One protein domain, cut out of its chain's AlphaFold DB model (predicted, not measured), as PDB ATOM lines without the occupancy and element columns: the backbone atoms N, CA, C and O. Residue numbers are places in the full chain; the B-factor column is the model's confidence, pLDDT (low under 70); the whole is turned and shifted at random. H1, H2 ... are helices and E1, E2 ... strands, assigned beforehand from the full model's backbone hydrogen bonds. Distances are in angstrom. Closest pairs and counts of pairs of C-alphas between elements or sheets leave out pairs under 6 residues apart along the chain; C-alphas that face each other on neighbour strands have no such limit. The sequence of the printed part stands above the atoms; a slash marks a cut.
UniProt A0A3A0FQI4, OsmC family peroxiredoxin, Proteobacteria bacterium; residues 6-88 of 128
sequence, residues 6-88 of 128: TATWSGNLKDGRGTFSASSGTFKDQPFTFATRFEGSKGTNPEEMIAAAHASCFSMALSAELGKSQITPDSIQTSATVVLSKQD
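This is residues 6 to 88 of the 128 residues of the protein "OsmC family peroxiredoxin" of Proteobacteria bacterium (UniProt A0A3A0FQI4). A small three-stranded sheet sits at one end of the model, and one long helix, H2, runs away from it and makes most of the length; the short helix H1 lies between the two along the chain. After H2 the backbone turns back, and residues 69 to 88, a long stretch with no named element, run back alongside the helix and on past its first residue, while residues 65 to 70 stick out at the far end. The printed part has 83 residues with three named strands and then two named helices, in the order E1, E2, E3, H1, H2; the sheet's order is E1, E2, E3, antiparallel throughout, and the class is mixed, helices and strands. The whole is loose, with a radius of gyration of the C-alphas of 16.9 A, and elongated, with spans of 54 by 30 by 19 A.

The sheet is a meander, each strand the antiparallel neighbour of the one before: E1, residues 6 to 10, E2, residues 17 to 22, and E3, residues 30 to 33. E2 is the inner strand, and E1 and E3 are edge strands. E1 and E2 form a hairpin with 170 degrees between their directions; N 8 and O 19 are 2.8 A apart and N 19 and O 8 are 3.0 A apart, within hydrogen-bond range. E2 and E3 form a hairpin at 145 degrees, with N 18 and O 32 within hydrogen-bond range at 2.9 A. H1, residues 34 to 38, follows E3 by a tight link and is not on the sheet; its closest C-alpha pair with E2 is Arg 17 and Phe 34, 7.7 A apart. H2, residues 46 to 68, is not on the sheet either, and it is apart from E1 and from E2 and from E3. H1 and H2 are close but not clearly touching: their closest C-alphas, of Arg 37 and Pro 46, are 7.6 A apart. In H1 and H2 every O i to N i+4 pair is within hydrogen-bond range.

E1 begins at C-alpha 6, (-0.336, 34.832, -23.561), and measures 13.7 A from first to last C-alpha. E2 measures 17.5 A, E3 10.5 A and H1 5.8 A. H2 measures 33.5 A, from C-alpha 46 at (11.656, 34.499, -26.579) to C-alpha 68 at (8.749, 14.993, -53.629).

The two C-alphas farthest apart are those of Asn 12 and Gln 70, 54.2 A. The printed part has no cut, and no link between named elements is long. Residues 65 to 70, of which 65 to 68 belong to H2, stand free. The mean pLDDT of the printed part is 85.5; residue 66 and residues 85 to 88 are under 70.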
ATOM      1  N   THR A   6      -0.208  33.621 -24.370       89.69
ATOM      2  CA  THR A   6      -0.336  34.832 -23.561       89.69
ATOM      3  C   THR A   6       0.919  35.004 -22.727       89.69
ATOM      4  O   THR A   6       1.516  34.028 -22.280       89.69
ATOM      5  N   ALA A   7       1.325  36.252 -22.518       92.25
ATOM      6  CA  ALA A   7       2.405  36.599 -21.612       92.25
ATOM      7  C   ALA A   7       1.948  37.733 -20.699       92.25
ATOM      8  O   ALA A   7       1.279  38.666 -21.142       92.25
ATOM      9  N   THR A   8       2.315  37.648 -19.428       91.94
ATOM     10  CA  THR A   8       2.101  38.704 -18.438       91.94
ATOM     11  C   THR A   8       3.456  39.165 -17.933       91.94
ATOM     12  O   THR A   8       4.350  38.346 -17.742       91.94
ATOM     13  N   TRP A   9       3.615  40.469 -17.715       92.19
ATOM     14  CA  TRP A   9       4.797  41.061 -17.093       92.19
ATOM     15  C   TRP A   9       4.370  41.922 -15.907       92.19
ATOM     16  O   TRP A   9       3.366  42.628 -15.979       92.19
ATOM     17  N   SER A  10       5.120  41.864 -14.811       89.50
ATOM     18  CA  SER A  10       4.879  42.661 -13.608       89.50
ATOM     19  C   SER A  10       6.174  43.294 -13.116       89.50
ATOM     20  O   SER A  10       7.188  42.614 -12.971       89.50
ATOM     21  N   GLY A  11       6.123  44.592 -12.814       89.19
ATOM     22  CA  GLY A  11       7.271  45.372 -12.351       89.19
ATOM     23  C   GLY A  11       8.035  46.080 -13.473       89.19
ATOM     24  O   GLY A  11       7.609  46.115 -14.628       89.19
ATOM     25  N   ASN A  12       9.164  46.692 -13.108       88.25
ATOM     26  CA  ASN A  12      10.041  47.396 -14.045       88.25
ATOM     27  C   ASN A  12      10.785  46.405 -14.973       88.25
ATOM     28  O   ASN A  12      10.618  45.197 -14.856       88.25
ATOM     29  N   LEU A  13      11.605  46.890 -15.911       84.56
ATOM     30  CA  LEU A  13      12.306  46.009 -16.853       84.56
ATOM     31  C   LEU A  13      13.347  45.094 -16.185       84.56
ATOM     32  O   LEU A  13      13.419  43.932 -16.558       84.56
ATOM     33  N   LYS A  14      14.161  45.594 -15.247       85.06
ATOM     34  CA  LYS A  14      15.293  44.838 -14.678       85.06
ATOM     35  C   LYS A  14      14.868  43.854 -13.591       85.06
ATOM     36  O   LYS A  14      15.284  42.701 -13.619       85.06
ATOM     37  N   ASP A  15      14.022  44.305 -12.671       88.06
ATOM     38  CA  ASP A  15      13.584  43.533 -11.501       88.06
ATOM     39  C   ASP A  15      12.232  42.848 -11.726       88.06
ATOM     40  O   ASP A  15      11.766  42.067 -10.890       88.06
ATOM     41  N   GLY A  16      11.569  43.177 -12.837       89.31
ATOM     42  CA  GLY A  16      10.287  42.605 -13.190       89.31
ATOM     43  C   GLY A  16      10.371  41.124 -13.520       89.31
ATOM     44  O   GLY A  16      11.426  40.551 -13.818       89.31
ATOM     45  N   ARG A  17       9.207  40.493 -13.449       93.56
ATOM     46  CA  ARG A  17       9.030  39.072 -13.725       93.56
ATOM     47  C   ARG A  17       7.854  38.907 -14.656       93.56
ATOM     48  O   ARG A  17       6.833  39.580 -14.495       93.56
ATOM     49  N   GLY A  18       7.994  37.991 -15.597       94.00
ATOM     50  CA  GLY A  18       6.908  37.599 -16.462       94.00
ATOM     51  C   GLY A  18       6.663  36.105 -16.444       94.00
ATOM     52  O   GLY A  18       7.528  35.313 -16.069       94.00
ATOM     53  N   THR A  19       5.466  35.738 -16.869       95.44
ATOM     54  CA  THR A  19       5.089  34.361 -17.171       95.44
ATOM     55  C   THR A  19       4.428  34.305 -18.537       95.44
ATOM     56  O   THR A  19       3.838  35.292 -18.983       95.44
ATOM     57  N   PHE A  20       4.516  33.163 -19.210       94.38
ATOM     58  CA  PHE A  20       3.747  32.912 -20.425       94.38
ATOM     59  C   PHE A  20       3.134  31.513 -20.443       94.38
ATOM     60  O   PHE A  20       3.631  30.580 -19.808       94.38
ATOM     61  N   SER A  21       2.062  31.382 -21.215       93.44
ATOM     62  CA  SER A  21       1.317  30.143 -21.426       93.44
ATOM     63  C   SER A  21       0.943  30.010 -22.900       93.44
ATOM     64  O   SER A  21       0.630  31.006 -23.550       93.44
ATOM     65  N   ALA A  22       0.959  28.790 -23.433       93.12
ATOM     66  CA  ALA A  22       0.521  28.479 -24.794       93.12
ATOM     67  C   ALA A  22      -0.806  27.707 -24.773       93.12
ATOM     68  O   ALA A  22      -1.029  26.877 -23.890       93.12
ATOM     69  N   SER A  23      -1.669  27.921 -25.770       90.25
ATOM     70  CA  SER A  23      -3.001  27.299 -25.840       90.25
ATOM     71  C   SER A  23      -2.981  25.772 -25.937       90.25
ATOM     72  O   SER A  23      -3.984  25.129 -25.645       90.25
ATOM     73  N   SER A  24      -1.849  25.179 -26.331       91.69
ATOM     74  CA  SER A  24      -1.666  23.723 -26.338       91.69
ATOM     75  C   SER A  24      -1.551  23.119 -24.935       91.69
ATOM     76  O   SER A  24      -1.630  21.904 -24.789       91.69
ATOM     77  N   GLY A  25      -1.297  23.939 -23.907       91.44
ATOM     78  CA  GLY A  25      -1.016  23.491 -22.541       91.44
ATOM     79  C   GLY A  25       0.407  22.964 -22.319       91.44
ATOM     80  O   GLY A  25       0.788  22.744 -21.173       91.44
ATOM     81  N   THR A  26       1.215  22.803 -23.376       91.12
ATOM     82  CA  THR A  26       2.617  22.348 -23.281       91.12
ATOM     83  C   THR A  26       3.471  23.308 -22.456       91.12
ATOM     84  O   THR A  26       4.290  22.881 -21.650       91.12
ATOM     85  N   PHE A  27       3.245  24.610 -22.636       92.75
ATOM     86  CA  PHE A  27       3.815  25.650 -21.794       92.75
ATOM     87  C   PHE A  27       2.704  26.228 -20.935       92.75
ATOM     88  O   PHE A  27       1.763  26.829 -21.457       92.75
ATOM     89  N   LYS A  28       2.826  26.041 -19.622       95.12
ATOM     90  CA  LYS A  28       1.917  26.612 -18.636       95.12
ATOM     91  C   LYS A  28       2.713  27.399 -17.606       95.12
ATOM     92  O   LYS A  28       3.603  26.834 -16.970       95.12
ATOM     93  N   ASP A  29       2.398  28.683 -17.498       94.44
ATOM     94  CA  ASP A  29       2.936  29.649 -16.537       94.44
ATOM     95  C   ASP A  29       4.470  29.619 -16.440       94.44
ATOM     96  O   ASP A  29       5.057  29.701 -15.362       94.44
ATOM     97  N   GLN A  30       5.132  29.485 -17.592       95.25
ATOM     98  CA  GLN A  30       6.587  29.405 -17.665       95.25
ATOM     99  C   GLN A  30       7.205  30.774 -17.364       95.25
ATOM    100  O   GLN A  30       6.804  31.761 -17.989       95.25
ATOM    101  N   PRO A  31       8.167  30.869 -16.429       94.38
ATOM    102  CA  PRO A  31       8.735  32.146 -16.024       94.38
ATOM    103  C   PRO A  31       9.754  32.664 -17.044       94.38
ATOM    104  O   PRO A  31      10.554  31.903 -17.589       94.38
ATOM    105  N   PHE A  32       9.790  33.983 -17.226       92.88
ATOM    106  CA  PHE A  32      10.870  34.683 -17.919       92.88
ATOM    107  C   PHE A  32      11.202  35.994 -17.198       92.88
ATOM    108  O   PHE A  32      10.351  36.625 -16.567       92.88
ATOM    109  N   THR A  33      12.464  36.405 -17.263       92.38
ATOM    110  CA  THR A  33      12.970  37.616 -16.603       92.38
ATOM    111  C   THR A  33      13.944  38.343 -17.520       92.38
ATOM    112  O   THR A  33      14.357  37.817 -18.556       92.38
ATOM    113  N   PHE A  34      14.359  39.546 -17.130       89.38
ATOM    114  CA  PHE A  34      15.461  40.224 -17.806       89.38
ATOM    115  C   PHE A  34      16.745  39.392 -17.757       89.38
ATOM    116  O   PHE A  34      17.411  39.235 -18.777       89.38
ATOM    117  N   ALA A  35      17.041  38.785 -16.607       87.50
ATOM    118  CA  ALA A  35      18.242  37.986 -16.409       87.50
ATOM    119  C   ALA A  35      18.278  36.729 -17.298       87.50
ATOM    120  O   ALA A  35      19.313  36.424 -17.894       87.50
ATOM    121  N   THR A  36      17.148  36.022 -17.447       88.12
ATOM    122  CA  THR A  36      17.064  34.836 -18.329       88.12
ATOM    123  C   THR A  36      17.131  35.192 -19.810       88.12
ATOM    124  O   THR A  36      17.471  34.344 -20.631       88.12
ATOM    125  N   ARG A  37      16.829  36.446 -20.169       86.88
ATOM    126  CA  ARG A  37      16.858  36.920 -21.555       86.88
ATOM    127  C   ARG A  37      18.176  37.585 -21.957       86.88
ATOM    128  O   ARG A  37      18.625  37.404 -23.080       86.88
ATOM    129  N   PHE A  38      18.788  38.364 -21.068       84.69
ATOM    130  CA  PHE A  38      19.913  39.245 -21.411       84.69
ATOM    131  C   PHE A  38      21.197  38.985 -20.619       84.69
ATOM    132  O   PHE A  38      22.254  39.457 -21.033       84.69
ATOM    133  N   GLU A  39      21.134  38.260 -19.499       83.12
ATOM    134  CA  GLU A  39      22.272  38.081 -18.578       83.12
ATOM    135  C   GLU A  39      22.763  36.626 -18.516       83.12
ATOM    136  O   GLU A  39      23.576  36.274 -17.666       83.12
ATOM    137  N   GLY A  40      22.276  35.765 -19.416       77.25
ATOM    138  CA  GLY A  40      22.712  34.368 -19.517       77.25
ATOM    139  C   GLY A  40      22.278  33.481 -18.346       77.25
ATOM    140  O   GLY A  40      22.813  32.385 -18.177       77.25
ATOM    141  N   SER A  41      21.319  33.929 -17.526       84.19
ATOM    142  CA  SER A  41      20.753  33.090 -16.468       84.19
ATOM    143  C   SER A  41      19.951  31.933 -17.064       84.19
ATOM    144  O   SER A  41      19.237  32.110 -18.049       84.19
ATOM    145  N   LYS A  42      20.027  30.749 -16.444       85.69
ATOM    146  CA  LYS A  42      19.240  29.584 -16.873       85.69
ATOM    147  C   LYS A  42      17.743  29.883 -16.790       85.69
ATOM    148  O   LYS A  42      17.252  30.320 -15.751       85.69
ATOM    149  N   GLY A  43      17.029  29.581 -17.862       84.06
ATOM    150  CA  GLY A  43      15.598  29.804 -18.002       84.06
ATOM    151  C   GLY A  43      15.270  30.050 -19.466       84.06
ATOM    152  O   GLY A  43      16.169  30.264 -20.272       84.06
ATOM    153  N   THR A  44      13.990  30.006 -19.808       87.31
ATOM    154  CA  THR A  44      13.576  30.236 -21.191       87.31
ATOM    155  C   THR A  44      13.554  31.730 -21.526       87.31
ATOM    156  O   THR A  44      13.516  32.605 -20.647       87.31
ATOM    157  N   ASN A  45      13.585  32.025 -22.820       89.69
ATOM    158  CA  ASN A  45      13.487  33.364 -23.375       89.69
ATOM    159  C   ASN A  45      12.816  33.313 -24.764       89.69
ATOM    160  O   ASN A  45      12.759  32.251 -25.392       89.69
ATOM    161  N   PRO A  46      12.292  34.447 -25.263       89.06
ATOM    162  CA  PRO A  46      11.656  34.499 -26.579       89.06
ATOM    163  C   PRO A  46      12.559  34.027 -27.727       89.06
ATOM    164  O   PRO A  46      12.068  33.449 -28.695       89.06
ATOM    165  N   GLU A  47      13.870  34.254 -27.633       88.75
ATOM    166  CA  GLU A  47      14.832  33.889 -28.673       88.75
ATOM    167  C   GLU A  47      14.962  32.361 -28.832       88.75
ATOM    168  O   GLU A  47      14.921  31.861 -29.960       88.75
ATOM    169  N   GLU A  48      15.014  31.604 -27.733       89.62
ATOM    170  CA  GLU A  48      14.971  30.133 -27.744       89.62
ATOM    171  C   GLU A  48      13.657  29.600 -28.324       89.62
ATOM    172  O   GLU A  48      13.660  28.636 -29.092       89.62
ATOM    173  N   MET A  49      12.527  30.239 -28.009       91.50
ATOM    174  CA  MET A  49      11.224  29.830 -28.540       91.50
ATOM    175  C   MET A  49      11.149  30.014 -30.060       91.50
ATOM    176  O   MET A  49      10.633  29.148 -30.767       91.50
ATOM    177  N   ILE A  50      11.695  31.114 -30.581       90.44
ATOM    178  CA  ILE A  50      11.770  31.363 -32.028       90.44
ATOM    179  C   ILE A  50      12.736  30.388 -32.694       90.44
ATOM    180  O   ILE A  50      12.417  29.860 -33.760       90.44
ATOM    181  N   ALA A  51      13.880  30.105 -32.065       87.31
ATOM    182  CA  ALA A  51      14.808  29.092 -32.552       87.31
ATOM    183  C   ALA A  51      14.118  27.721 -32.660       87.31
ATOM    184  O   ALA A  51      14.191  27.076 -33.707       87.31
ATOM    185  N   ALA A  52      13.376  27.309 -31.628       91.69
ATOM    186  CA  ALA A  52      12.617  26.060 -31.626       91.69
ATOM    187  C   ALA A  52      11.521  26.036 -32.707       91.69
ATOM    188  O   ALA A  52      11.392  25.052 -33.443       91.69
ATOM    189  N   ALA A  53      10.762  27.127 -32.855       90.69
ATOM    190  CA  ALA A  53       9.741  27.257 -33.894       90.69
ATOM    191  C   ALA A  53      10.347  27.160 -35.305       90.69
ATOM    192  O   ALA A  53       9.837  26.433 -36.157       90.69
ATOM    193  N   HIS A  54      11.474  27.832 -35.547       86.44
ATOM    194  CA  HIS A  54      12.155  27.791 -36.838       86.44
ATOM    195  C   HIS A  54      12.735  26.402 -37.134       86.44
ATOM    196  O   HIS A  54      12.526  25.869 -38.222       86.44
ATOM    197  N   ALA A  55      13.434  25.792 -36.171       86.50
ATOM    198  CA  ALA A  55      14.076  24.492 -36.352       86.50
ATOM    199  C   ALA A  55      13.059  23.370 -36.619       86.50
ATOM    200  O   ALA A  55      13.291  22.508 -37.471       86.50
ATOM    201  N   SER A  56      11.918  23.399 -35.924       91.44
ATOM    202  CA  SER A  56      10.837  22.427 -36.121       91.44
ATOM    203  C   SER A  56      10.145  22.608 -37.476       91.44
ATOM    204  O   SER A  56      10.000  21.634 -38.216       91.44
ATOM    205  N   CYS A  57       9.801  23.847 -37.848       88.69
ATOM    206  CA  CYS A  57       9.199  24.158 -39.146       88.69
ATOM    207  C   CYS A  57      10.122  23.771 -40.314       88.69
ATOM    208  O   CYS A  57       9.693  23.080 -41.238       88.69
ATOM    209  N   PHE A  58      11.406  24.139 -40.243       84.62
ATOM    210  CA  PHE A  58      12.388  23.806 -41.276       84.62
ATOM    211  C   PHE A  58      12.556  22.292 -41.443       84.62
ATOM    212  O   PHE A  58      12.536  21.802 -42.568       84.62
ATOM    213  N   SER A  59      12.664  21.538 -40.341       79.81
ATOM    214  CA  SER A  59      12.780  20.071 -40.399       79.81
ATOM    215  C   SER A  59      11.589  19.430 -41.116       79.81
ATOM    216  O   SER A  59      11.764  18.542 -41.950       79.81
ATOM    217  N   MET A  60      10.375  19.911 -40.827       85.19
ATOM    218  CA  MET A  60       9.151  19.418 -41.458       85.19
ATOM    219  C   MET A  60       9.093  19.779 -42.947       85.19
ATOM    220  O   MET A  60       8.788  18.920 -43.775       85.19
ATOM    221  N   ALA A  61       9.433  21.021 -43.297       79.25
ATOM    222  CA  ALA A  61       9.489  21.466 -44.686       79.25
ATOM    223  C   ALA A  61      10.534  20.677 -45.492       79.25
ATOM    224  O   ALA A  61      10.236  20.217 -46.593       79.25
ATOM    225  N   LEU A  62      11.723  20.439 -44.928       75.50
ATOM    226  CA  LEU A  62      12.764  19.627 -45.560       75.50
ATOM    227  C   LEU A  62      12.286  18.192 -45.812       75.50
ATOM    228  O   LEU A  62      12.485  17.671 -46.907       75.50
ATOM    229  N   SER A  63      11.610  17.569 -44.841       77.81
ATOM    230  CA  SER A  63      11.008  16.242 -45.035       77.81
ATOM    231  C   SER A  63       9.999  16.230 -46.185       77.81
ATOM    232  O   SER A  63       9.950  15.263 -46.945       77.81
ATOM    233  N   ALA A  64       9.192  17.288 -46.323       74.56
ATOM    234  CA  ALA A  64       8.219  17.404 -47.404       74.56
ATOM    235  C   ALA A  64       8.898  17.545 -48.777       74.56
ATOM    236  O   ALA A  64       8.463  16.904 -49.733       74.56
ATOM    237  N   GLU A  65       9.973  18.332 -48.882       78.69
ATOM    238  CA  GLU A  65      10.747  18.460 -50.126       78.69
ATOM    239  C   GLU A  65      11.443  17.146 -50.516       78.69
ATOM    240  O   GLU A  65      11.367  16.745 -51.676       78.69
ATOM    241  N   LEU A  66      12.044  16.422 -49.561       68.25
ATOM    242  CA  LEU A  66      12.642  15.099 -49.809       68.25
ATOM    243  C   LEU A  66      11.607  14.088 -50.325       68.25
ATOM    244  O   LEU A  66      11.876  13.344 -51.272       68.25
ATOM    245  N   GLY A  67      10.394  14.119 -49.766       74.69
ATOM    246  CA  GLY A  67       9.287  13.268 -50.198       74.69
ATOM    247  C   GLY A  67       8.877  13.488 -51.660       74.69
ATOM    248  O   GLY A  67       8.528  12.523 -52.341       74.69
ATOM    249  N   LYS A  68       8.992  14.716 -52.195       81.25
ATOM    250  CA  LYS A  68       8.749  14.993 -53.629       81.25
ATOM    251  C   LYS A  68       9.747  14.275 -54.541       81.25
ATOM    252  O   LYS A  68       9.425  13.992 -55.690       81.25
ATOM    253  N   SER A  69      10.932  13.963 -54.024       80.31
ATOM    254  CA  SER A  69      11.968  13.174 -54.699       80.31
ATOM    255  C   SER A  69      11.958  11.697 -54.291       80.31
ATOM    256  O   SER A  69      12.921  10.992 -54.571       80.31
ATOM    257  N   GLN A  70      10.885  11.221 -53.645       91.81
ATOM    258  CA  GLN A  70      10.737   9.838 -53.170       91.81
ATOM    259  C   GLN A  70      11.819   9.408 -52.161       91.81
ATOM    260  O   GLN A  70      12.113   8.221 -52.028       91.81
ATOM    261  N   ILE A  71      12.397  10.367 -51.432       77.25
ATOM    262  CA  ILE A  71      13.359  10.116 -50.359       77.25
ATOM    263  C   ILE A  71      12.629  10.235 -49.021       77.25
ATOM    264  O   ILE A  71      12.083  11.289 -48.696       77.25
ATOM    265  N   THR A  72      12.669   9.168 -48.224       91.88
ATOM    266  CA  THR A  72      12.149   9.162 -46.851       91.88
ATOM    267  C   THR A  72      13.330   9.155 -45.883       91.88
ATOM    268  O   THR A  72      14.032   8.147 -45.816       91.88
ATOM    269  N   PRO A  73      13.601  10.256 -45.165       76.94
ATOM    270  CA  PRO A  73      14.704  10.305 -44.212       76.94
ATOM    271  C   PRO A  73      14.372   9.516 -42.937       76.94
ATOM    272  O   PRO A  73      13.278   9.658 -42.395       76.94
ATOM    273  N   ASP A  74      15.342   8.764 -42.407       90.88
ATOM    274  CA  ASP A  74      15.206   8.100 -41.098       90.88
ATOM    275  C   ASP A  74      15.172   9.115 -39.944       90.88
ATOM    276  O   ASP A  74      14.488   8.924 -38.940       90.88
ATOM    277  N   SER A  75      15.916  10.221 -40.075       89.00
ATOM    278  CA  SER A  75      15.887  11.331 -39.122       89.00
ATOM    279  C   SER A  75      16.312  12.654 -39.764       89.00
ATOM    280  O   SER A  75      17.161  12.688 -40.654       89.00
ATOM    281  N   ILE A  76      15.731  13.760 -39.288       76.81
ATOM    282  CA  ILE A  76      16.181  15.126 -39.577       76.81
ATOM    283  C   ILE A  76      16.408  15.825 -38.241       76.81
ATOM    284  O   ILE A  76      15.478  15.981 -37.450       76.81
ATOM    285  N   GLN A  77      17.638  16.276 -38.004       91.62
ATOM    286  CA  GLN A  77      17.998  17.069 -36.834       91.62
ATOM    287  C   GLN A  77      18.410  18.473 -37.276       91.62
ATOM    288  O   GLN A  77      19.434  18.649 -37.932       91.62
ATOM    289  N   THR A  78      17.633  19.478 -36.870       79.12
ATOM    290  CA  THR A  78      17.918  20.890 -37.154       79.12
ATOM    291  C   THR A  78      18.264  21.624 -35.867       79.12
ATOM    292  O   THR A  78      17.552  21.518 -34.872       79.12
ATOM    293  N   SER A  79      19.341  22.409 -35.898       88.31
ATOM    294  CA  SER A  79      19.669  23.384 -34.859       88.31
ATOM    295  C   SER A  79      19.500  24.786 -35.432       88.31
ATOM    296  O   SER A  79      19.997  25.074 -36.520       88.31
ATOM    297  N   ALA A  80      18.797  25.654 -34.709       83.00
ATOM    298  CA  ALA A  80      18.678  27.066 -35.040       83.00
ATOM    299  C   ALA A  80      19.289  27.893 -33.911       83.00
ATOM    300  O   ALA A  80      19.087  27.602 -32.735       83.00
ATOM    301  N   THR A  81      20.032  28.933 -34.276       84.81
ATOM    302  CA  THR A  81      20.586  29.907 -33.331       84.81
ATOM    303  C   THR A  81      20.007  31.271 -33.663       84.81
ATOM    304  O   THR A  81      20.190  31.767 -34.773       84.81
ATOM    305  N   VAL A  82      19.308  31.876 -32.704       82.81
ATOM    306  CA  VAL A  82      18.829  33.257 -32.807       82.81
ATOM    307  C   VAL A  82      19.816  34.146 -32.067       82.81
ATOM    308  O   VAL A  82      20.079  33.943 -30.885       82.81
ATOM    309  N   VAL A  83      20.377  35.128 -32.769       80.31
ATOM    310  CA  VAL A  83      21.315  36.092 -32.188       80.31
ATOM    311  C   VAL A  83      20.591  37.408 -31.960       80.31
ATOM    312  O   VAL A  83      20.113  38.040 -32.901       80.31
ATOM    313  N   LEU A  84      20.536  37.825 -30.698       73.25
ATOM    314  CA  LEU A  84      19.991  39.112 -30.298       73.25
ATOM    315  C   LEU A  84      21.112  40.154 -30.183       73.25
ATOM    316  O   LEU A  84      21.897  40.134 -29.237       73.25
ATOM    317  N   SER A  85      21.164  41.092 -31.127       69.50
ATOM    318  CA  SER A  85      22.072  42.243 -31.061       69.50
ATOM    319  C   SER A  85      21.469  43.349 -30.191       69.50
ATOM    320  O   SER A  85      20.322  43.746 -30.403       69.50
ATOM    321  N   LYS A  86      22.232  43.873 -29.222       58.25
ATOM    322  CA  LYS A  86      21.789  44.999 -28.379       58.25
ATOM    323  C   LYS A  86      21.508  46.242 -29.234       58.25
ATOM    324  O   LYS A  86      22.339  46.639 -30.045       58.25
ATOM    325  N   GLN A  87      20.353  46.866 -29.005       55.41
ATOM    326  CA  GLN A  87      20.041  48.231 -29.431       55.41
ATOM    327  C   GLN A  87      19.567  49.009 -28.199       55.41
ATOM    328  O   GLN A  87      18.764  48.492 -27.420       55.41
ATOM    329  N   ASP A  88      20.081  50.222 -28.004       48.59
ATOM    330  CA  ASP A  88      19.781  51.056 -26.839       48.59
ATOM    331  C   ASP A  88      18.379  51.665 -26.952       48.59
ATOM    332  O   ASP A  88      18.172  52.654 -27.651       48.59
TER     333      ASP A  88